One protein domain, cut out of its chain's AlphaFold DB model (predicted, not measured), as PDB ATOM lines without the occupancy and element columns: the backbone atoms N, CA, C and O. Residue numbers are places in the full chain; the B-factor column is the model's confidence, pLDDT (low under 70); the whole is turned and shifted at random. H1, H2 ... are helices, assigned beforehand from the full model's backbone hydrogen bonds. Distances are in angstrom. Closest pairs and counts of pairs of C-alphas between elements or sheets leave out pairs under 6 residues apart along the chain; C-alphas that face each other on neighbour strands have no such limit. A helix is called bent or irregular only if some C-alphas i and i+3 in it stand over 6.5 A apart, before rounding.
ATOM      1  N   GLU A 193     179.013 143.068 175.963       60.78
ATOM      2  CA  GLU A 193     178.516 143.800 174.793       60.78
ATOM      3  C   GLU A 193     179.604 144.179 173.778       60.78
ATOM      4  O   GLU A 193     179.330 144.185 172.582       60.78
ATOM      5  N   PHE A 194     180.844 144.417 174.216       58.47
ATOM      6  CA  PHE A 194     181.976 144.727 173.333       58.47
ATOM      7  C   PHE A 194     182.429 143.514 172.497       58.47
ATOM      8  O   PHE A 194     183.089 143.669 171.472       58.47
ATOM      9  N   PHE A 195     182.065 142.300 172.926       63.75
ATOM     10  CA  PHE A 195     182.312 141.044 172.214       63.75
ATOM     11  C   PHE A 195     181.090 140.576 171.403       63.75
ATOM     12  O   PHE A 195     181.151 139.536 170.742       63.75
ATOM     13  N   LEU A 196     179.966 141.300 171.458       65.19
ATOM     14  CA  LEU A 196     178.764 140.956 170.706       65.19
ATOM     15  C   LEU A 196     178.779 141.634 169.331       65.19
ATOM     16  O   LEU A 196     178.800 142.853 169.208       65.19
ATOM     17  N   VAL A 197     178.663 140.812 168.286       68.19
ATOM     18  CA  VAL A 197     178.551 141.223 166.869       68.19
ATOM     19  C   VAL A 197     177.384 142.187 166.607       68.19
ATOM     20  O   VAL A 197     177.391 142.968 165.656       68.19
ATOM     21  N   PHE A 198     176.368 142.132 167.463       68.31
ATOM     22  CA  PHE A 198     175.186 142.973 167.424       68.31
ATOM     23  C   PHE A 198     174.898 143.496 168.829       68.31
ATOM     24  O   PHE A 198     175.136 142.786 169.807       68.31
ATOM     25  N   SER A 199     174.295 144.681 168.938       71.81
ATOM     26  CA  SER A 199     173.788 145.148 170.230       71.81
ATOM     27  C   SER A 199     172.770 144.141 170.806       71.81
ATOM     28  O   SER A 199     172.033 143.509 170.034       71.81
ATOM     29  N   PRO A 200     172.678 143.982 172.143       76.25
ATOM     30  CA  PRO A 200     171.775 143.005 172.757       76.25
ATOM     31  C   PRO A 200     170.317 143.050 172.245       76.25
ATOM     32  O   PRO A 200     169.761 141.979 171.988       76.25
ATOM     33  N   PRO A 201     169.699 144.227 171.983       79.19
ATOM     34  CA  PRO A 201     168.358 144.292 171.393       79.19
ATOM     35  C   PRO A 201     168.253 143.642 170.006       79.19
ATOM     36  O   PRO A 201     167.243 143.011 169.698       79.19
ATOM     37  N   ILE A 202     169.290 143.745 169.169       79.88
ATOM     38  CA  ILE A 202     169.295 143.158 167.823       79.88
ATOM     39  C   ILE A 202     169.433 141.631 167.899       79.88
ATOM     40  O   ILE A 202     168.742 140.928 167.164       79.88
ATOM     41  N   LEU A 203     170.240 141.095 168.825       79.19
ATOM     42  CA  LEU A 203     170.293 139.644 169.072       79.19
ATOM     43  C   LEU A 203     168.926 139.094 169.494       79.19
ATOM     44  O   LEU A 203     168.478 138.076 168.965       79.19
ATOM     45  N   VAL A 204     168.236 139.795 170.398       84.56
ATOM     46  CA  VAL A 204     166.874 139.443 170.824       84.56
ATOM     47  C   VAL A 204     165.907 139.463 169.634       84.56
ATOM     48  O   VAL A 204     165.149 138.510 169.457       84.56
ATOM     49  N   LEU A 205     165.975 140.476 168.764       84.38
ATOM     50  CA  LEU A 205     165.160 140.536 167.544       84.38
ATOM     51  C   LEU A 205     165.459 139.390 166.562       84.38
ATOM     52  O   LEU A 205     164.519 138.844 165.981       84.38
ATOM     53  N   ILE A 206     166.721 138.978 166.394       83.12
ATOM     54  CA  ILE A 206     167.102 137.827 165.552       83.12
ATOM     55  C   ILE A 206     166.510 136.523 166.111       83.12
ATOM     56  O   ILE A 206     165.930 135.734 165.359       83.12
ATOM     57  N   VAL A 207     166.590 136.312 167.429       84.56
ATOM     58  CA  VAL A 207     166.008 135.138 168.105       84.56
ATOM     59  C   VAL A 207     164.483 135.126 167.970       84.56
ATOM     60  O   VAL A 207     163.919 134.120 167.539       84.56
ATOM     61  N   ILE A 208     163.812 136.250 168.250       86.88
ATOM     62  CA  ILE A 208     162.358 136.397 168.077       86.88
ATOM     63  C   ILE A 208     161.949 136.143 166.620       86.88
ATOM     64  O   ILE A 208     161.013 135.382 166.378       86.88
ATOM     65  N   SER A 209     162.670 136.698 165.641       83.25
ATOM     66  CA  SER A 209     162.395 136.479 164.212       83.25
ATOM     67  C   SER A 209     162.508 135.003 163.834       83.25
ATOM     68  O   SER A 209     161.630 134.473 163.160       83.25
ATOM     69  N   SER A 210     163.539 134.306 164.323       81.62
ATOM     70  CA  SER A 210     163.712 132.866 164.097       81.62
ATOM     71  C   SER A 210     162.571 132.038 164.709       81.62
ATOM     72  O   SER A 210     162.054 131.114 164.073       81.62
ATOM     73  N   ILE A 211     162.112 132.392 165.915       83.62
ATOM     74  CA  ILE A 211     160.960 131.747 166.563       83.62
ATOM     75  C   ILE A 211     159.678 131.993 165.750       83.62
ATOM     76  O   ILE A 211     158.966 131.039 165.435       83.62
ATOM     77  N   LEU A 212     159.406 133.238 165.348       83.38
ATOM     78  CA  LEU A 212     158.226 133.605 164.556       83.38
ATOM     79  C   LEU A 212     158.202 132.916 163.185       83.38
ATOM     80  O   LEU A 212     157.158 132.396 162.784       83.38
ATOM     81  N   ILE A 213     159.340 132.850 162.487       80.69
ATOM     82  CA  ILE A 213     159.483 132.112 161.224       80.69
ATOM     83  C   ILE A 213     159.157 130.627 161.439       80.69
ATOM     84  O   ILE A 213     158.398 130.048 160.662       80.69
ATOM     85  N   ASN A 214     159.664 130.006 162.508       77.44
ATOM     86  CA  ASN A 214     159.376 128.602 162.814       77.44
ATOM     87  C   ASN A 214     157.899 128.348 163.158       77.44
ATOM     88  O   ASN A 214     157.322 127.382 162.656       77.44
ATOM     89  N   LEU A 215     157.270 129.216 163.955       80.00
ATOM     90  CA  LEU A 215     155.848 129.114 164.302       80.00
ATOM     91  C   LEU A 215     154.951 129.296 163.068       80.00
ATOM     92  O   LEU A 215     154.083 128.461 162.810       80.00
ATOM     93  N   THR A 216     155.217 130.319 162.252       78.06
ATOM     94  CA  THR A 216     154.467 130.609 161.016       78.06
ATOM     95  C   THR A 216     154.600 129.470 159.999       78.06
ATOM     96  O   THR A 216     153.609 129.033 159.412       78.06
ATOM     97  N   ASN A 217     155.807 128.915 159.842       73.81
ATOM     98  CA  ASN A 217     156.063 127.764 158.973       73.81
ATOM     99  C   ASN A 217     155.415 126.457 159.462       73.81
ATOM    100  O   ASN A 217     155.209 125.549 158.656       73.81
ATOM    101  N   ASN A 218     155.131 126.329 160.761       74.38
ATOM    102  CA  ASN A 218     154.471 125.155 161.332       74.38
ATOM    103  C   ASN A 218     152.936 125.255 161.262       74.38
ATOM    104  O   ASN A 218     152.271 124.254 161.002       74.38
ATOM    105  N   ALA A 219     152.387 126.458 161.456       75.00
ATOM    106  CA  ALA A 219     150.950 126.729 161.389       75.00
ATOM    107  C   ALA A 219     150.388 126.740 159.952       75.00
ATOM    108  O   ALA A 219     149.196 126.526 159.745       75.00
ATOM    109  N   ASN A 220     151.224 126.996 158.941       76.12
ATOM    110  CA  ASN A 220     150.774 127.087 157.555       76.12
ATOM    111  C   ASN A 220     150.692 125.705 156.880       76.12
ATOM    112  O   ASN A 220     151.663 125.221 156.297       76.12
ATOM    113  N   GLU A 221     149.501 125.098 156.893       71.19
ATOM    114  CA  GLU A 221     149.210 123.808 156.242       71.19
ATOM    115  C   GLU A 221     149.634 123.749 154.760       71.19
ATOM    116  O   GLU A 221     150.080 122.705 154.283       71.19
ATOM    117  N   ARG A 222     149.594 124.872 154.023       64.88
ATOM    118  CA  ARG A 222     150.012 124.910 152.606       64.88
ATOM    119  C   ARG A 222     151.508 124.615 152.430       64.88
ATOM    120  O   ARG A 222     151.898 124.051 151.407       64.88
ATOM    121  N   LEU A 223     152.333 124.923 153.437       60.50
ATOM    122  CA  LEU A 223     153.774 124.638 153.447       60.50
ATOM    123  C   LEU A 223     154.119 123.178 153.787       60.50
ATOM    124  O   LEU A 223     155.290 122.815 153.735       60.50
ATOM    125  N   LYS A 224     153.129 122.328 154.099       69.25
ATOM    126  CA  LYS A 224     153.323 120.877 154.290       69.25
ATOM    127  C   LYS A 224     153.224 120.075 152.984       69.25
ATOM    128  O   LYS A 224     153.544 118.892 152.967       69.25
ATOM    129  N   THR A 225     152.800 120.709 151.890       73.81
ATOM    130  CA  THR A 225     152.843 120.121 150.541       73.81
ATOM    131  C   THR A 225     154.284 120.049 150.025       73.81
ATOM    132  O   THR A 225     155.112 120.873 150.404       73.81
ATOM    133  N   THR A 226     154.605 119.114 149.126       71.88
ATOM    134  CA  THR A 226     155.959 118.955 148.550       71.88
ATOM    135  C   THR A 226     156.580 120.258 148.002       71.88
ATOM    136  O   THR A 226     157.712 120.561 148.382       71.88
ATOM    137  N   PRO A 227     155.890 121.088 147.184       76.12
ATOM    138  CA  PRO A 227     156.444 122.381 146.761       76.12
ATOM    139  C   PRO A 227     156.549 123.394 147.917       76.12
ATOM    140  O   PRO A 227     157.499 124.176 147.964       76.12
ATOM    141  N   GLY A 228     155.619 123.357 148.878       74.50
ATOM    142  CA  GLY A 228     155.652 124.194 150.079       74.50
ATOM    143  C   GLY A 228     156.834 123.887 151.007       74.50
ATOM    144  O   GLY A 228     157.446 124.808 151.547       74.50
ATOM    145  N   LEU A 229     157.215 122.612 151.121       74.19
ATOM    146  CA  LEU A 229     158.409 122.152 151.833       74.19
ATOM    147  C   LEU A 229     159.684 122.710 151.190       74.19
ATOM    148  O   LEU A 229     160.511 123.290 151.892       74.19
ATOM    149  N   CYS A 230     159.823 122.614 149.863       76.25
ATOM    150  CA  CYS A 230     160.959 123.203 149.145       76.25
ATOM    151  C   CYS A 230     161.049 124.723 149.351       76.25
ATOM    152  O   CYS A 230     162.127 125.236 149.648       76.25
ATOM    153  N   PHE A 231     159.922 125.439 149.272       78.50
ATOM    154  CA  PHE A 231     159.878 126.881 149.536       78.50
ATOM    155  C   PHE A 231     160.282 127.222 150.983       78.50
ATOM    156  O   PHE A 231     161.098 128.117 151.207       78.50
ATOM    157  N   ARG A 232     159.788 126.462 151.970       76.06
ATOM    158  CA  ARG A 232     160.158 126.603 153.389       76.06
ATOM    159  C   ARG A 232     161.662 126.411 153.612       76.06
ATOM    160  O   ARG A 232     162.274 127.219 154.311       76.06
ATOM    161  N   TYR A 233     162.266 125.376 153.024       78.06
ATOM    162  CA  TYR A 233     163.711 125.148 153.131       78.06
ATOM    163  C   TYR A 233     164.524 126.245 152.435       78.06
ATOM    164  O   TYR A 233     165.520 126.692 152.999       78.06
ATOM    165  N   LEU A 234     164.082 126.734 151.271       81.19
ATOM    166  CA  LEU A 234     164.736 127.833 150.555       81.19
ATOM    167  C   LEU A 234     164.759 129.124 151.388       81.19
ATOM    168  O   LEU A 234     165.820 129.720 151.559       81.19
ATOM    169  N   VAL A 235     163.621 129.528 151.963       81.44
ATOM    170  CA  VAL A 235     163.536 130.717 152.833       81.44
ATOM    171  C   VAL A 235     164.399 130.545 154.088       81.44
ATOM    172  O   VAL A 235     165.126 131.465 154.461       81.44
ATOM    173  N   SER A 236     164.382 129.361 154.709       80.12
ATOM    174  CA  SER A 236     165.228 129.068 155.873       80.12
ATOM    175  C   SER A 236     166.723 129.128 155.533       80.12
ATOM    176  O   SER A 236     167.505 129.667 156.318       80.12
ATOM    177  N   MET A 237     167.130 128.610 154.369       80.75
ATOM    178  CA  MET A 237     168.510 128.677 153.871       80.75
ATOM    179  C   MET A 237     168.944 130.117 153.597       80.75
ATOM    180  O   MET A 237     169.998 130.521 154.074       80.75
ATOM    181  N   LEU A 238     168.128 130.910 152.894       85.62
ATOM    182  CA  LEU A 238     168.431 132.315 152.599       85.62
ATOM    183  C   LEU A 238     168.545 133.164 153.873       85.62
ATOM    184  O   LEU A 238     169.472 133.961 153.990       85.62
ATOM    185  N   PHE A 239     167.660 132.959 154.853       82.31
ATOM    186  CA  PHE A 239     167.724 133.648 156.147       82.31
ATOM    187  C   PHE A 239     168.985 133.266 156.939       82.31
ATOM    188  O   PHE A 239     169.674 134.137 157.471       82.31
ATOM    189  N   SER A 240     169.329 131.974 156.958       81.00
ATOM    190  CA  SER A 240     170.542 131.480 157.622       81.00
ATOM    191  C   SER A 240     171.799 132.031 156.946       81.00
ATOM    192  O   SER A 240     172.677 132.552 157.623       81.00
ATOM    193  N   LEU A 241     171.848 132.010 155.610       86.31
ATOM    194  CA  LEU A 241     172.942 132.563 154.812       86.31
ATOM    195  C   LEU A 241     173.109 134.072 155.039       86.31
ATOM    196  O   LEU A 241     174.237 134.536 155.178       86.31
ATOM    197  N   ALA A 242     172.012 134.832 155.117       83.62
ATOM    198  CA  ALA A 242     172.052 136.269 155.385       83.62
ATOM    199  C   ALA A 242     172.644 136.575 156.769       83.62
ATOM    200  O   ALA A 242     173.556 137.395 156.873       83.62
ATOM    201  N   ILE A 243     172.196 135.868 157.816       81.88
ATOM    202  CA  ILE A 243     172.757 135.996 159.170       81.88
ATOM    203  C   ILE A 243     174.241 135.608 159.174       81.88
ATOM    204  O   ILE A 243     175.071 136.383 159.642       81.88
ATOM    205  N   THR A 244     174.595 134.448 158.613       82.75
ATOM    206  CA  THR A 244     175.982 133.963 158.550       82.75
ATOM    207  C   THR A 244     176.895 134.936 157.802       82.75
ATOM    208  O   THR A 244     177.997 135.217 158.267       82.75
ATOM    209  N   THR A 245     176.433 135.513 156.690       82.38
ATOM    210  CA  THR A 245     177.185 136.523 155.928       82.38
ATOM    211  C   THR A 245     177.399 137.794 156.748       82.38
ATOM    212  O   THR A 245     178.492 138.350 156.727       82.38
ATOM    213  N   LEU A 246     176.397 138.230 157.519       81.00
ATOM    214  CA  LEU A 246     176.519 139.391 158.404       81.00
ATOM    215  C   LEU A 246     177.538 139.129 159.529       81.00
ATOM    216  O   LEU A 246     178.403 139.968 159.769       81.00
ATOM    217  N   PHE A 247     177.517 137.941 160.146       79.69
ATOM    218  CA  PHE A 247     178.542 137.519 161.110       79.69
ATOM    219  C   PHE A 247     179.954 137.523 160.502       79.69
ATOM    220  O   PHE A 247     180.871 138.061 161.120       79.69
ATOM    221  N   PHE A 248     180.144 136.979 159.294       80.62
ATOM    222  CA  PHE A 248     181.453 136.980 158.626       80.62
ATOM    223  C   PHE A 248     181.919 138.382 158.220       80.62
ATOM    224  O   PHE A 248     183.088 138.705 158.415       80.62
ATOM    225  N   LEU A 249     181.029 139.231 157.696       77.38
ATOM    226  CA  LEU A 249     181.353 140.621 157.369       77.38
ATOM    227  C   LEU A 249     181.732 141.408 158.624       77.38
ATOM    228  O   LEU A 249     182.730 142.123 158.608       77.38
ATOM    229  N   HIS A 250     180.995 141.237 159.724       70.31
ATOM    230  CA  HIS A 250     181.354 141.860 160.992       70.31
ATOM    231  C   HIS A 250     182.705 141.344 161.495       70.31
ATOM    232  O   HIS A 250     183.564 142.155 161.806       70.31
ATOM    233  N   ALA A 251     182.946 140.029 161.512       67.25
ATOM    234  CA  ALA A 251     184.227 139.459 161.936       67.25
ATOM    235  C   ALA A 251     185.415 139.920 161.064       67.25
ATOM    236  O   ALA A 251     186.510 140.115 161.578       67.25
ATOM    237  N   ALA A 252     185.203 140.143 159.761       66.31
ATOM    238  CA  ALA A 252     186.219 140.681 158.853       66.31
ATOM    239  C   ALA A 252     186.471 142.193 159.042       66.31
ATOM    240  O   ALA A 252     187.583 142.671 158.807       66.31
ATOM    241  N   VAL A 253     185.455 142.952 159.467       62.41
ATOM    242  CA  VAL A 253     185.570 144.379 159.825       62.41
ATOM    243  C   VAL A 253     186.132 144.560 161.241       62.41
ATOM    244  O   VAL A 253     186.835 145.538 161.500       62.41
ATOM    245  N   PHE A 254     185.887 143.606 162.143       61.12
ATOM    246  CA  PHE A 254     186.368 143.587 163.524       61.12
ATOM    247  C   PHE A 254     187.870 143.269 163.577       61.12
ATOM    248  O   PHE A 254     188.308 142.177 163.939       61.12
ATOM    249  N   LYS A 255     188.688 144.268 163.233       50.88
ATOM    250  CA  LYS A 255     190.134 144.287 163.498       50.88
ATOM    251  C   LYS A 255     190.363 144.448 165.003       50.88
ATOM    252  O   LYS A 255     190.643 145.539 165.494       50.88
ATOM    253  N   GLY A 256     190.149 143.354 165.727       47.28
ATOM    254  CA  GLY A 256     190.055 143.322 167.180       47.28
ATOM    255  C   GLY A 256     191.379 143.536 167.904       47.28
ATOM    256  O   GLY A 256     191.941 142.585 168.439       47.28
ATOM    257  N   ASN A 257     191.802 144.792 168.048       46.03
ATOM    258  CA  ASN A 257     192.547 145.177 169.243       46.03
ATOM    259  C   ASN A 257     191.564 145.180 170.415       46.03
ATOM    260  O   ASN A 257     190.826 146.144 170.621       46.03
ATOM    261  N   MET A 258     191.544 144.087 171.179       50.97
ATOM    262  CA  MET A 258     190.836 144.040 172.455       50.97
ATOM    263  C   MET A 258     191.548 144.962 173.445       50.97
ATOM    264  O   MET A 258     192.454 144.542 174.164       50.97
TER     265      MET A 258
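AT A GLANCE: This is residues 193 to 258 of the 412 residues of an uncharacterized protein of Pristionchus pacificus (UniProt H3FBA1). Two long helices, H3 and H1, run side by side in opposite ways like the arms of a narrow U, with the short helix H2 at the closed end where the chain turns from one arm to the other. The arms are loosely set, with few contacts between them, and the unnamed stretches 193 to 199 and 254 to 258 lie at the open end. The printed part has 66 residues with three named helices, in the order H1, H2, H3, and no named strand; its class is all helix, with 52 residues in named elements. The whole is loose, with a radius of gyration of the C-alphas of 15.6 A, and is a flat rod in outline, spanning 51 by 21 by 8 A.

IN THESE COORDINATES: The longest helix is H3, residues 226 to 253, which measures 40.6 A from C-alpha 226 at (155.959, 118.955, 148.550) to C-alpha 253 at (185.570, 144.379, 159.825). H1, residues 200 to 219, measures 28.8 A and begins with C-alpha 200 at (171.775, 143.005, 172.757). H2, residues 221 to 224, is a helix of 4 residues. None of the three helices is bent or irregular.

HOW THE PARTS SIT: H3 and H2 touch only at the corner by their link, with residues 228 to 232 of H3 alone; their closest C-alphas, those of Leu 223 and Leu 229, are 5.5 A apart. H3 and H1 are close but not clearly touching, with 1 pair of C-alphas within 8 A, those of Asn 217 and Arg 232, 7.0 A apart. The lines of H1 and H3 stand at a shallow tilt of 10 degrees, opposite ways, and their centres are 13.5 A apart. H1 and H2 are also close but not clearly touching, the closest C-alphas being those of Asn 217 and Leu 223, 6.7 A apart. In H1 and H3 every pair of O i and N i+4 is within hydrogen-bond range. H2 is too short for such a pair, and its 1 pair of O i and N i+3 is within range.

THE WHOLE: The two C-alphas farthest apart, those of Thr 225 and Asn 257, are 50.5 A apart, while the C-alphas of the first and last printed residues, Glu 193 and Met 258, are 12.5 A apart. Residues 199 to 205, of which 200 to 205 belong to H1, stand free. The printed part has no cut, and the links from H1 to H2 and from H2 to H3 are tight, with 1 residue in each. The mean pLDDT of the printed part is 74.5; it is under 70 in residues 193 to 198, 222 to 224 and 251 to 258.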